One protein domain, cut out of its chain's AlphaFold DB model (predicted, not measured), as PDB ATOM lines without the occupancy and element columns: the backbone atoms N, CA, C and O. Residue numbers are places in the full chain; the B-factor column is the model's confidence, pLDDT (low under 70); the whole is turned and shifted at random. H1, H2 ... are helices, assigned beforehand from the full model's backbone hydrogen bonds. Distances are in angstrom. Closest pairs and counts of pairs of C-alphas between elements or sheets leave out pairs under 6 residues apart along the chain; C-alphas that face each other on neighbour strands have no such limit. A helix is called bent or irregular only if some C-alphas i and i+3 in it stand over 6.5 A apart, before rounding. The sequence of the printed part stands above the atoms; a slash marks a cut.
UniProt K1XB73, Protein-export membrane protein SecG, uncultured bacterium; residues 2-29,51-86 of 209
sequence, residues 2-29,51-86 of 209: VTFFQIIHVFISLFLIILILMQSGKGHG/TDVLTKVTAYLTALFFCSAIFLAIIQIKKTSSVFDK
ATOM      1  N   VAL A   2       0.082-107.093  -0.007       78.75
ATOM      2  CA  VAL A   2      -0.960-106.084  -0.333       78.75
ATOM      3  C   VAL A   2      -1.826-105.619   0.848       78.75
ATOM      4  O   VAL A   2      -2.214-104.458   0.889       78.75
ATOM      5  N   THR A   3      -2.086-106.472   1.844       83.81
ATOM      6  CA  THR A   3      -2.851-106.106   3.049       83.81
ATOM      7  C   THR A   3      -2.208-104.964   3.837       83.81
ATOM      8  O   THR A   3      -2.919-104.099   4.327       83.81
ATOM      9  N   PHE A   4      -0.874-104.913   3.916       86.31
ATOM     10  CA  PHE A   4      -0.162-103.864   4.652       86.31
ATOM     11  C   PHE A   4      -0.341-102.492   3.984       86.31
ATOM     12  O   PHE A   4      -0.705-101.522   4.644       86.31
ATOM     13  N   PHE A   5      -0.207-102.444   2.653       81.00
ATOM     14  CA  PHE A   5      -0.524-101.260   1.847       81.00
ATOM     15  C   PHE A   5      -1.996-100.848   1.976       81.00
ATOM     16  O   PHE A   5      -2.286 -99.661   2.085       81.00
ATOM     17  N   GLN A   6      -2.925-101.812   2.012       81.44
ATOM     18  CA  GLN A   6      -4.351-101.535   2.203       81.44
ATOM     19  C   GLN A   6      -4.631-100.904   3.579       81.44
ATOM     20  O   GLN A   6      -5.373 -99.929   3.644       81.44
ATOM     21  N   ILE A   7      -4.021-101.419   4.656       86.38
ATOM     22  CA  ILE A   7      -4.144-100.856   6.012       86.38
ATOM     23  C   ILE A   7      -3.612 -99.416   6.036       86.38
ATOM     24  O   ILE A   7      -4.340 -98.511   6.439       86.38
ATOM     25  N   ILE A   8      -2.389 -99.186   5.538       88.56
ATOM     26  CA  ILE A   8      -1.782 -97.845   5.472       88.56
ATOM     27  C   ILE A   8      -2.679 -96.880   4.680       88.56
ATOM     28  O   ILE A   8      -2.982 -95.786   5.151       88.56
ATOM     29  N   HIS A   9      -3.181 -97.304   3.517       79.69
ATOM     30  CA  HIS A   9      -4.015 -96.465   2.660       79.69
ATOM     31  C   HIS A   9      -5.359 -96.107   3.311       79.69
ATOM     32  O   HIS A   9      -5.804 -94.969   3.192       79.69
ATOM     33  N   VAL A  10      -5.986 -97.038   4.040       85.00
ATOM     34  CA  VAL A  10      -7.224 -96.768   4.790       85.00
ATOM     35  C   VAL A  10      -6.983 -95.751   5.910       85.00
ATOM     36  O   VAL A  10      -7.792 -94.839   6.058       85.00
ATOM     37  N   PHE A  11      -5.864 -95.832   6.638       88.06
ATOM     38  CA  PHE A  11      -5.518 -94.830   7.655       88.06
ATOM     39  C   PHE A  11      -5.258 -93.439   7.057       88.06
ATOM     40  O   PHE A  11      -5.813 -92.463   7.559       88.06
ATOM     41  N   ILE A  12      -4.484 -93.336   5.965       83.44
ATOM     42  CA  ILE A  12      -4.255 -92.056   5.265       83.44
ATOM     43  C   ILE A  12      -5.579 -91.486   4.738       83.44
ATOM     44  O   ILE A  12      -5.857 -90.302   4.925       83.44
ATOM     45  N   SER A  13      -6.418 -92.323   4.122       83.94
ATOM     46  CA  SER A  13      -7.727 -91.916   3.603       83.94
ATOM     47  C   SER A  13      -8.629 -91.387   4.721       83.94
ATOM     48  O   SER A  13      -9.165 -90.288   4.604       83.94
ATOM     49  N   LEU A  14      -8.716 -92.091   5.855       84.88
ATOM     50  CA  LEU A  14      -9.507 -91.660   7.009       84.88
ATOM     51  C   LEU A  14      -8.995 -90.341   7.616       84.88
ATOM     52  O   LEU A  14      -9.802 -89.480   7.960       84.88
ATOM     53  N   PHE A  15      -7.676 -90.138   7.689       86.00
ATOM     54  CA  PHE A  15      -7.095 -88.858   8.116       86.00
ATOM     55  C   PHE A  15      -7.475 -87.707   7.172       86.00
ATOM     56  O   PHE A  15      -7.813 -86.619   7.635       86.00
ATOM     57  N   LEU A  16      -7.497 -87.954   5.859       82.00
ATOM     58  CA  LEU A  16      -7.978 -86.999   4.854       82.00
ATOM     59  C   LEU A  16      -9.486 -86.704   5.005       82.00
ATOM     60  O   LEU A  16      -9.873 -85.542   4.894       82.00
ATOM     61  N   ILE A  17     -10.326 -87.698   5.348       82.62
ATOM     62  CA  ILE A  17     -11.748 -87.466   5.693       82.62
ATOM     63  C   ILE A  17     -11.857 -86.527   6.907       82.62
ATOM     64  O   ILE A  17     -12.652 -85.589   6.909       82.62
ATOM     65  N   ILE A  18     -11.054 -86.745   7.949       83.81
ATOM     66  CA  ILE A  18     -11.104 -85.916   9.160       83.81
ATOM     67  C   ILE A  18     -10.642 -84.482   8.856       83.81
ATOM     68  O   ILE A  18     -11.304 -83.530   9.269       83.81
ATOM     69  N   LEU A  19      -9.559 -84.311   8.089       75.94
ATOM     70  CA  LEU A  19      -9.066 -82.989   7.688       75.94
ATOM     71  C   LEU A  19     -10.077 -82.214   6.828       75.94
ATOM     72  O   LEU A  19     -10.251 -81.017   7.051       75.94
ATOM     73  N   ILE A  20     -10.783 -82.875   5.903       78.81
ATOM     74  CA  ILE A  20     -11.762 -82.192   5.047       78.81
ATOM     75  C   ILE A  20     -13.039 -81.808   5.814       78.81
ATOM     76  O   ILE A  20     -13.549 -80.695   5.669       78.81
ATOM     77  N   LEU A  21     -13.527 -82.668   6.718       79.00
ATOM     78  CA  LEU A  21     -14.672 -82.340   7.578       79.00
ATOM     79  C   LEU A  21     -14.334 -81.214   8.570       79.00
ATOM     80  O   LEU A  21     -15.171 -80.347   8.834       79.00
ATOM     81  N   MET A  22     -13.087 -81.160   9.051       78.44
ATOM     82  CA  MET A  22     -12.580 -80.092   9.919       78.44
ATOM     83  C   MET A  22     -12.564 -78.708   9.238       78.44
ATOM     84  O   MET A  22     -12.562 -77.690   9.940       78.44
ATOM     85  N   GLN A  23     -12.580 -78.636   7.903       72.19
ATOM     86  CA  GLN A  23     -12.710 -77.378   7.156       72.19
ATOM     87  C   GLN A  23     -14.178 -76.954   6.965       72.19
ATOM     88  O   GLN A  23     -14.500 -75.773   7.098       72.19
ATOM     89  N   SER A  24     -15.092 -77.904   6.741       59.00
ATOM     90  CA  SER A  24     -16.533 -77.624   6.603       59.00
ATOM     91  C   SER A  24     -17.231 -77.310   7.934       59.00
ATOM     92  O   SER A  24     -18.199 -76.550   7.958       59.00
ATOM     93  N   GLY A  25     -16.717 -77.817   9.060       60.97
ATOM     94  CA  GLY A  25     -17.290 -77.616  10.401       60.97
ATOM     95  C   GLY A  25     -17.258 -76.182  10.961       60.97
ATOM     96  O   GLY A  25     -17.720 -75.977  12.077       60.97
ATOM     97  N   LYS A  26     -16.720 -75.193  10.228       56.91
ATOM     98  CA  LYS A  26     -16.689 -73.765  10.625       56.91
ATOM     99  C   LYS A  26     -17.738 -72.879   9.925       56.91
ATOM    100  O   LYS A  26     -17.695 -71.665  10.076       56.91
ATOM    101  N   GLY A  27     -18.700 -73.454   9.198       61.62
ATOM    102  CA  GLY A  27     -19.903 -72.713   8.787       61.62
ATOM    103  C   GLY A  27     -19.788 -71.881   7.504       61.62
ATOM    104  O   GLY A  27     -20.305 -70.768   7.443       61.62
ATOM    105  N   HIS A  28     -19.194 -72.432   6.442       60.69
ATOM    106  CA  HIS A  28     -19.322 -71.862   5.093       60.69
ATOM    107  C   HIS A  28     -20.737 -72.124   4.550       60.69
ATOM    108  O   HIS A  28     -21.004 -73.125   3.885       60.69
ATOM    109  N   GLY A  29     -21.672 -71.252   4.933       61.41
ATOM    110  CA  GLY A  29     -23.105 -71.456   4.750       61.41
ATOM    111  C   GLY A  29     -23.535 -71.557   3.286       61.41
ATOM    112  O   GLY A  29     -23.490 -70.578   2.541       61.41
ATOM    113  N   THR A  51     -10.778 -64.318   1.165       70.31
ATOM    114  CA  THR A  51     -11.503 -65.321   1.965       70.31
ATOM    115  C   THR A  51     -12.349 -66.237   1.077       70.31
ATOM    116  O   THR A  51     -12.377 -67.455   1.280       70.31
ATOM    117  N   ASP A  52     -12.969 -65.679   0.033       73.81
ATOM    118  CA  ASP A  52     -13.749 -66.447  -0.941       73.81
ATOM    119  C   ASP A  52     -12.882 -67.430  -1.741       73.81
ATOM    120  O   ASP A  52     -13.311 -68.556  -1.994       73.81
ATOM    121  N   VAL A  53     -11.657 -67.055  -2.130       79.06
ATOM    122  CA  VAL A  53     -10.764 -67.946  -2.895       79.06
ATOM    123  C   VAL A  53     -10.365 -69.174  -2.075       79.06
ATOM    124  O   VAL A  53     -10.507 -70.290  -2.573       79.06
ATOM    125  N   LEU A  54      -9.942 -69.011  -0.816       76.12
ATOM    126  CA  LEU A  54      -9.590 -70.147   0.052       76.12
ATOM    127  C   LEU A  54     -10.797 -71.067   0.302       76.12
ATOM    128  O   LEU A  54     -10.670 -72.294   0.247       76.12
ATOM    129  N   THR A  55     -11.975 -70.473   0.511       77.44
ATOM    130  CA  THR A  55     -13.239 -71.199   0.694       77.44
ATOM    131  C   THR A  55     -13.606 -72.006  -0.553       77.44
ATOM    132  O   THR A  55     -13.945 -73.184  -0.455       77.44
ATOM    133  N   LYS A  56     -13.483 -71.410  -1.747       75.88
ATOM    134  CA  LYS A  56     -13.794 -72.066  -3.025       75.88
ATOM    135  C   LYS A  56     -12.789 -73.163  -3.372       75.88
ATOM    136  O   LYS A  56     -13.212 -74.244  -3.763       75.88
ATOM    137  N   VAL A  57     -11.486 -72.937  -3.179       83.38
ATOM    138  CA  VAL A  57     -10.448 -73.972  -3.366       83.38
ATOM    139  C   VAL A  57     -10.711 -75.165  -2.446       83.38
ATOM    140  O   VAL A  57     -10.720 -76.303  -2.910       83.38
ATOM    141  N   THR A  58     -11.021 -74.910  -1.173       81.88
ATOM    142  CA  THR A  58     -11.419 -75.956  -0.220       81.88
ATOM    143  C   THR A  58     -12.679 -76.692  -0.675       81.88
ATOM    144  O   THR A  58     -12.696 -77.916  -0.667       81.88
ATOM    145  N   ALA A  59     -13.715 -75.987  -1.143       81.12
ATOM    146  CA  ALA A  59     -14.939 -76.615  -1.642       81.12
ATOM    147  C   ALA A  59     -14.688 -77.536  -2.854       81.12
ATOM    148  O   ALA A  59     -15.239 -78.638  -2.903       81.12
ATOM    149  N   TYR A  60     -13.817 -77.138  -3.792       83.69
ATOM    150  CA  TYR A  60     -13.394 -78.001  -4.901       83.69
ATOM    151  C   TYR A  60     -12.612 -79.230  -4.415       83.69
ATOM    152  O   TYR A  60     -12.881 -80.337  -4.882       83.69
ATOM    153  N   LEU A  61     -11.702 -79.064  -3.447       82.06
ATOM    154  CA  LEU A  61     -10.997 -80.180  -2.805       82.06
ATOM    155  C   LEU A  61     -11.977 -81.148  -2.127       82.06
ATOM    156  O   LEU A  61     -11.872 -82.352  -2.344       82.06
ATOM    157  N   THR A  62     -12.966 -80.644  -1.382       80.62
ATOM    158  CA  THR A  62     -14.001 -81.463  -0.729       80.62
ATOM    159  C   THR A  62     -14.827 -82.245  -1.739       80.62
ATOM    160  O   THR A  62     -15.022 -83.446  -1.563       80.62
ATOM    161  N   ALA A  63     -15.290 -81.598  -2.813       84.94
ATOM    162  CA  ALA A  63     -16.077 -82.255  -3.853       84.94
ATOM    163  C   ALA A  63     -15.275 -83.363  -4.563       84.94
ATOM    164  O   ALA A  63     -15.752 -84.491  -4.697       84.94
ATOM    165  N   LEU A  64     -14.029 -83.075  -4.953       85.62
ATOM    166  CA  LEU A  64     -13.147 -84.036  -5.620       85.62
ATOM    167  C   LEU A  64     -12.765 -85.208  -4.701       85.62
ATOM    168  O   LEU A  64     -12.715 -86.364  -5.133       85.62
ATOM    169  N   PHE A  65     -12.542 -84.926  -3.418       83.81
ATOM    170  CA  PHE A  65     -12.264 -85.929  -2.401       83.81
ATOM    171  C   PHE A  65     -13.478 -86.830  -2.127       83.81
ATOM    172  O   PHE A  65     -13.334 -88.049  -2.063       83.81
ATOM    173  N   PHE A  66     -14.684 -86.263  -2.041       85.06
ATOM    174  CA  PHE A  66     -15.919 -87.026  -1.844       85.06
ATOM    175  C   PHE A  66     -16.202 -87.973  -3.022       85.06
ATOM    176  O   PHE A  66     -16.468 -89.158  -2.815       85.06
ATOM    177  N   CYS A  67     -16.027 -87.500  -4.263       88.88
ATOM    178  CA  CYS A  67     -16.073 -88.354  -5.454       88.88
ATOM    179  C   CYS A  67     -15.027 -89.481  -5.400       88.88
ATOM    180  O   CYS A  67     -15.326 -90.622  -5.751       88.88
ATOM    181  N   SER A  68     -13.817 -89.190  -4.910       83.88
ATOM    182  CA  SER A  68     -12.739 -90.179  -4.754       83.88
ATOM    183  C   SER A  68     -13.058 -91.235  -3.681       83.88
ATOM    184  O   SER A  68     -12.774 -92.417  -3.880       83.88
ATOM    185  N   ALA A  69     -13.707 -90.845  -2.577       81.44
ATOM    186  CA  ALA A  69     -14.187 -91.762  -1.542       81.44
ATOM    187  C   ALA A  69     -15.262 -92.724  -2.086       81.44
ATOM    188  O   ALA A  69     -15.183 -93.932  -1.856       81.44
ATOM    189  N   ILE A  70     -16.215 -92.212  -2.875       87.88
ATOM    190  CA  ILE A  70     -17.229 -93.026  -3.568       87.88
ATOM    191  C   ILE A  70     -16.570 -93.976  -4.580       87.88
ATOM    192  O   ILE A  70     -16.889 -95.164  -4.615       87.88
ATOM    193  N   PHE A  71     -15.613 -93.488  -5.373       87.69
ATOM    194  CA  PHE A  71     -14.907 -94.297  -6.369       87.69
ATOM    195  C   PHE A  71     -14.135 -95.463  -5.729       87.69
ATOM    196  O   PHE A  71     -14.241 -96.607  -6.180       87.69
ATOM    197  N   LEU A  72     -13.427 -95.206  -4.623       83.00
ATOM    198  CA  LEU A  72     -12.729 -96.243  -3.863       83.00
ATOM    199  C   LEU A  72     -13.708 -97.237  -3.217       83.00
ATOM    200  O   LEU A  72     -13.436 -98.440  -3.228       83.00
ATOM    201  N   ALA A  73     -14.855 -96.771  -2.710       81.31
ATOM    202  CA  ALA A  73     -15.904 -97.641  -2.181       81.31
ATOM    203  C   ALA A  73     -16.442 -98.600  -3.258       81.31
ATOM    204  O   ALA A  73     -16.506 -99.804  -3.020       81.31
ATOM    205  N   ILE A  74     -16.733 -98.110  -4.469       86.12
ATOM    206  CA  ILE A  74     -17.202 -98.940  -5.594       86.12
ATOM    207  C   ILE A  74     -16.146 -99.984  -5.997       86.12
ATOM    208  O   ILE A  74     -16.475-101.158  -6.191       86.12
ATOM    209  N   ILE A  75     -14.866 -99.598  -6.086       84.31
ATOM    210  CA  ILE A  75     -13.769-100.531  -6.398       84.31
ATOM    211  C   ILE A  75     -13.618-101.597  -5.304       84.31
ATOM    212  O   ILE A  75     -13.447-102.778  -5.614       84.31
ATOM    213  N   GLN A  76     -13.726-101.210  -4.031       78.38
ATOM    214  CA  GLN A  76     -13.679-102.147  -2.910       78.38
ATOM    215  C   GLN A  76     -14.870-103.112  -2.918       78.38
ATOM    216  O   GLN A  76     -14.643-104.313  -2.801       78.38
ATOM    217  N   ILE A  77     -16.098-102.637  -3.156       78.31
ATOM    218  CA  ILE A  77     -17.304-103.480  -3.253       78.31
ATOM    219  C   ILE A  77     -17.136-104.560  -4.335       78.31
ATOM    220  O   ILE A  77     -17.412-105.736  -4.090       78.31
ATOM    221  N   LYS A  78     -16.595-104.195  -5.507       76.00
ATOM    222  CA  LYS A  78     -16.297-105.137  -6.606       76.00
ATOM    223  C   LYS A  78     -15.218-106.174  -6.263       76.00
ATOM    224  O   LYS A  78     -15.172-107.225  -6.894       76.00
ATOM    225  N   LYS A  79     -14.350-105.890  -5.290       67.94
ATOM    226  CA  LYS A  79     -13.317-106.809  -4.790       67.94
ATOM    227  C   LYS A  79     -13.859-107.703  -3.663       67.94
ATOM    228  O   LYS A  79     -13.470-108.865  -3.570       67.94
ATOM    229  N   THR A  80     -14.785-107.194  -2.844       68.25
ATOM    230  CA  THR A  80     -15.405-107.922  -1.721       68.25
ATOM    231  C   THR A  80     -16.611-108.780  -2.103       68.25
ATOM    232  O   THR A  80     -16.974-109.657  -1.323       68.25
ATOM    233  N   SER A  81     -17.221-108.593  -3.278       64.62
ATOM    234  CA  SER A  81     -18.336-109.434  -3.757       64.62
ATOM    235  C   SER A  81     -17.984-110.929  -3.773       64.62
ATOM    236  O   SER A  81     -18.762-111.749  -3.295       64.62
ATOM    237  N   SER A  82     -16.755-111.272  -4.184       61.69
ATOM    238  CA  SER A  82     -16.216-112.644  -4.136       61.69
ATOM    239  C   SER A  82     -16.141-113.247  -2.723       61.69
ATOM    240  O   SER A  82     -16.127-114.467  -2.560       61.69
ATOM    241  N   VAL A  83     -16.104-112.400  -1.689       64.19
ATOM    242  CA  VAL A  83     -16.069-112.804  -0.277       64.19
ATOM    243  C   VAL A  83     -17.489-112.934   0.281       64.19
ATOM    244  O   VAL A  83     -17.742-113.832   1.078       64.19
ATOM    245  N   PHE A  84     -18.429-112.105  -0.186       64.69
ATOM    246  CA  PHE A  84     -19.851-112.202   0.163       64.69
ATOM    247  C   PHE A  84     -20.528-113.444  -0.435       64.69
ATOM    248  O   PHE A  84     -21.287-114.105   0.266       64.69
ATOM    249  N   ASP A  85     -20.192-113.848  -1.666       65.12
ATOM    250  CA  ASP A  85     -20.665-115.129  -2.226       65.12
ATOM    251  C   ASP A  85     -20.101-116.344  -1.463       65.12
ATOM    252  O   ASP A  85     -20.753-117.381  -1.327       65.12
ATOM    253  N   LYS A  86     -18.903-116.199  -0.879       60.38
ATOM    254  CA  LYS A  86     -18.319-117.190   0.038       60.38
ATOM    255  C   LYS A  86     -18.912-117.122   1.456       60.38
ATOM    256  O   LYS A  86     -18.673-118.024   2.254       60.38
TER     257      LYS A  86
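Overview. This is residues 2 to 29 and 51 to 86 of the 209 residues of the protein "Protein-export membrane protein SecG" of uncultured bacterium (UniProt K1XB73). Two long helices, H1 then H2, make a narrow, loose V: they run opposite ways, come nearest at Ile 20 and Thr 62, and spread toward free-standing residues 2 to 12 and 73 to 86. H2 is the longer and kinks by 40 degrees near residue 79. The 64 printed residues, all helix in class with no named strand, form a loose rod of 51 by 20 by 16 A, radius of gyration of the C-alphas 15.4 A.

Arrangement. Look first at H1, residues 2 to 24, where every O i to N i+4 pair is within hydrogen-bond range. In H2, residues 51 to 86, 29 of 32 are. The two are close but not clearly touching; their closest C-alphas, Ile 20 and Thr 62, are 6.2 A apart. The tilt of 34 degrees is shallow, only just short of steep.

Along the chain. Find C-alpha 2 at (-0.960, -106.084, -0.333); H1 runs 33.2 A from there. H2 runs 52.4 A to C-alpha 86 at (-18.319, -117.190, 0.038); it is only just irregular, with C-alphas 79 and 82 6.55 A apart.

Size, cuts and confidence. Residues 30 to 50 are not printed; C-alphas 29 and 51 are 13.4 A apart across this cut. Residues 24 to 29 and 79 to 86 have pLDDT under 70.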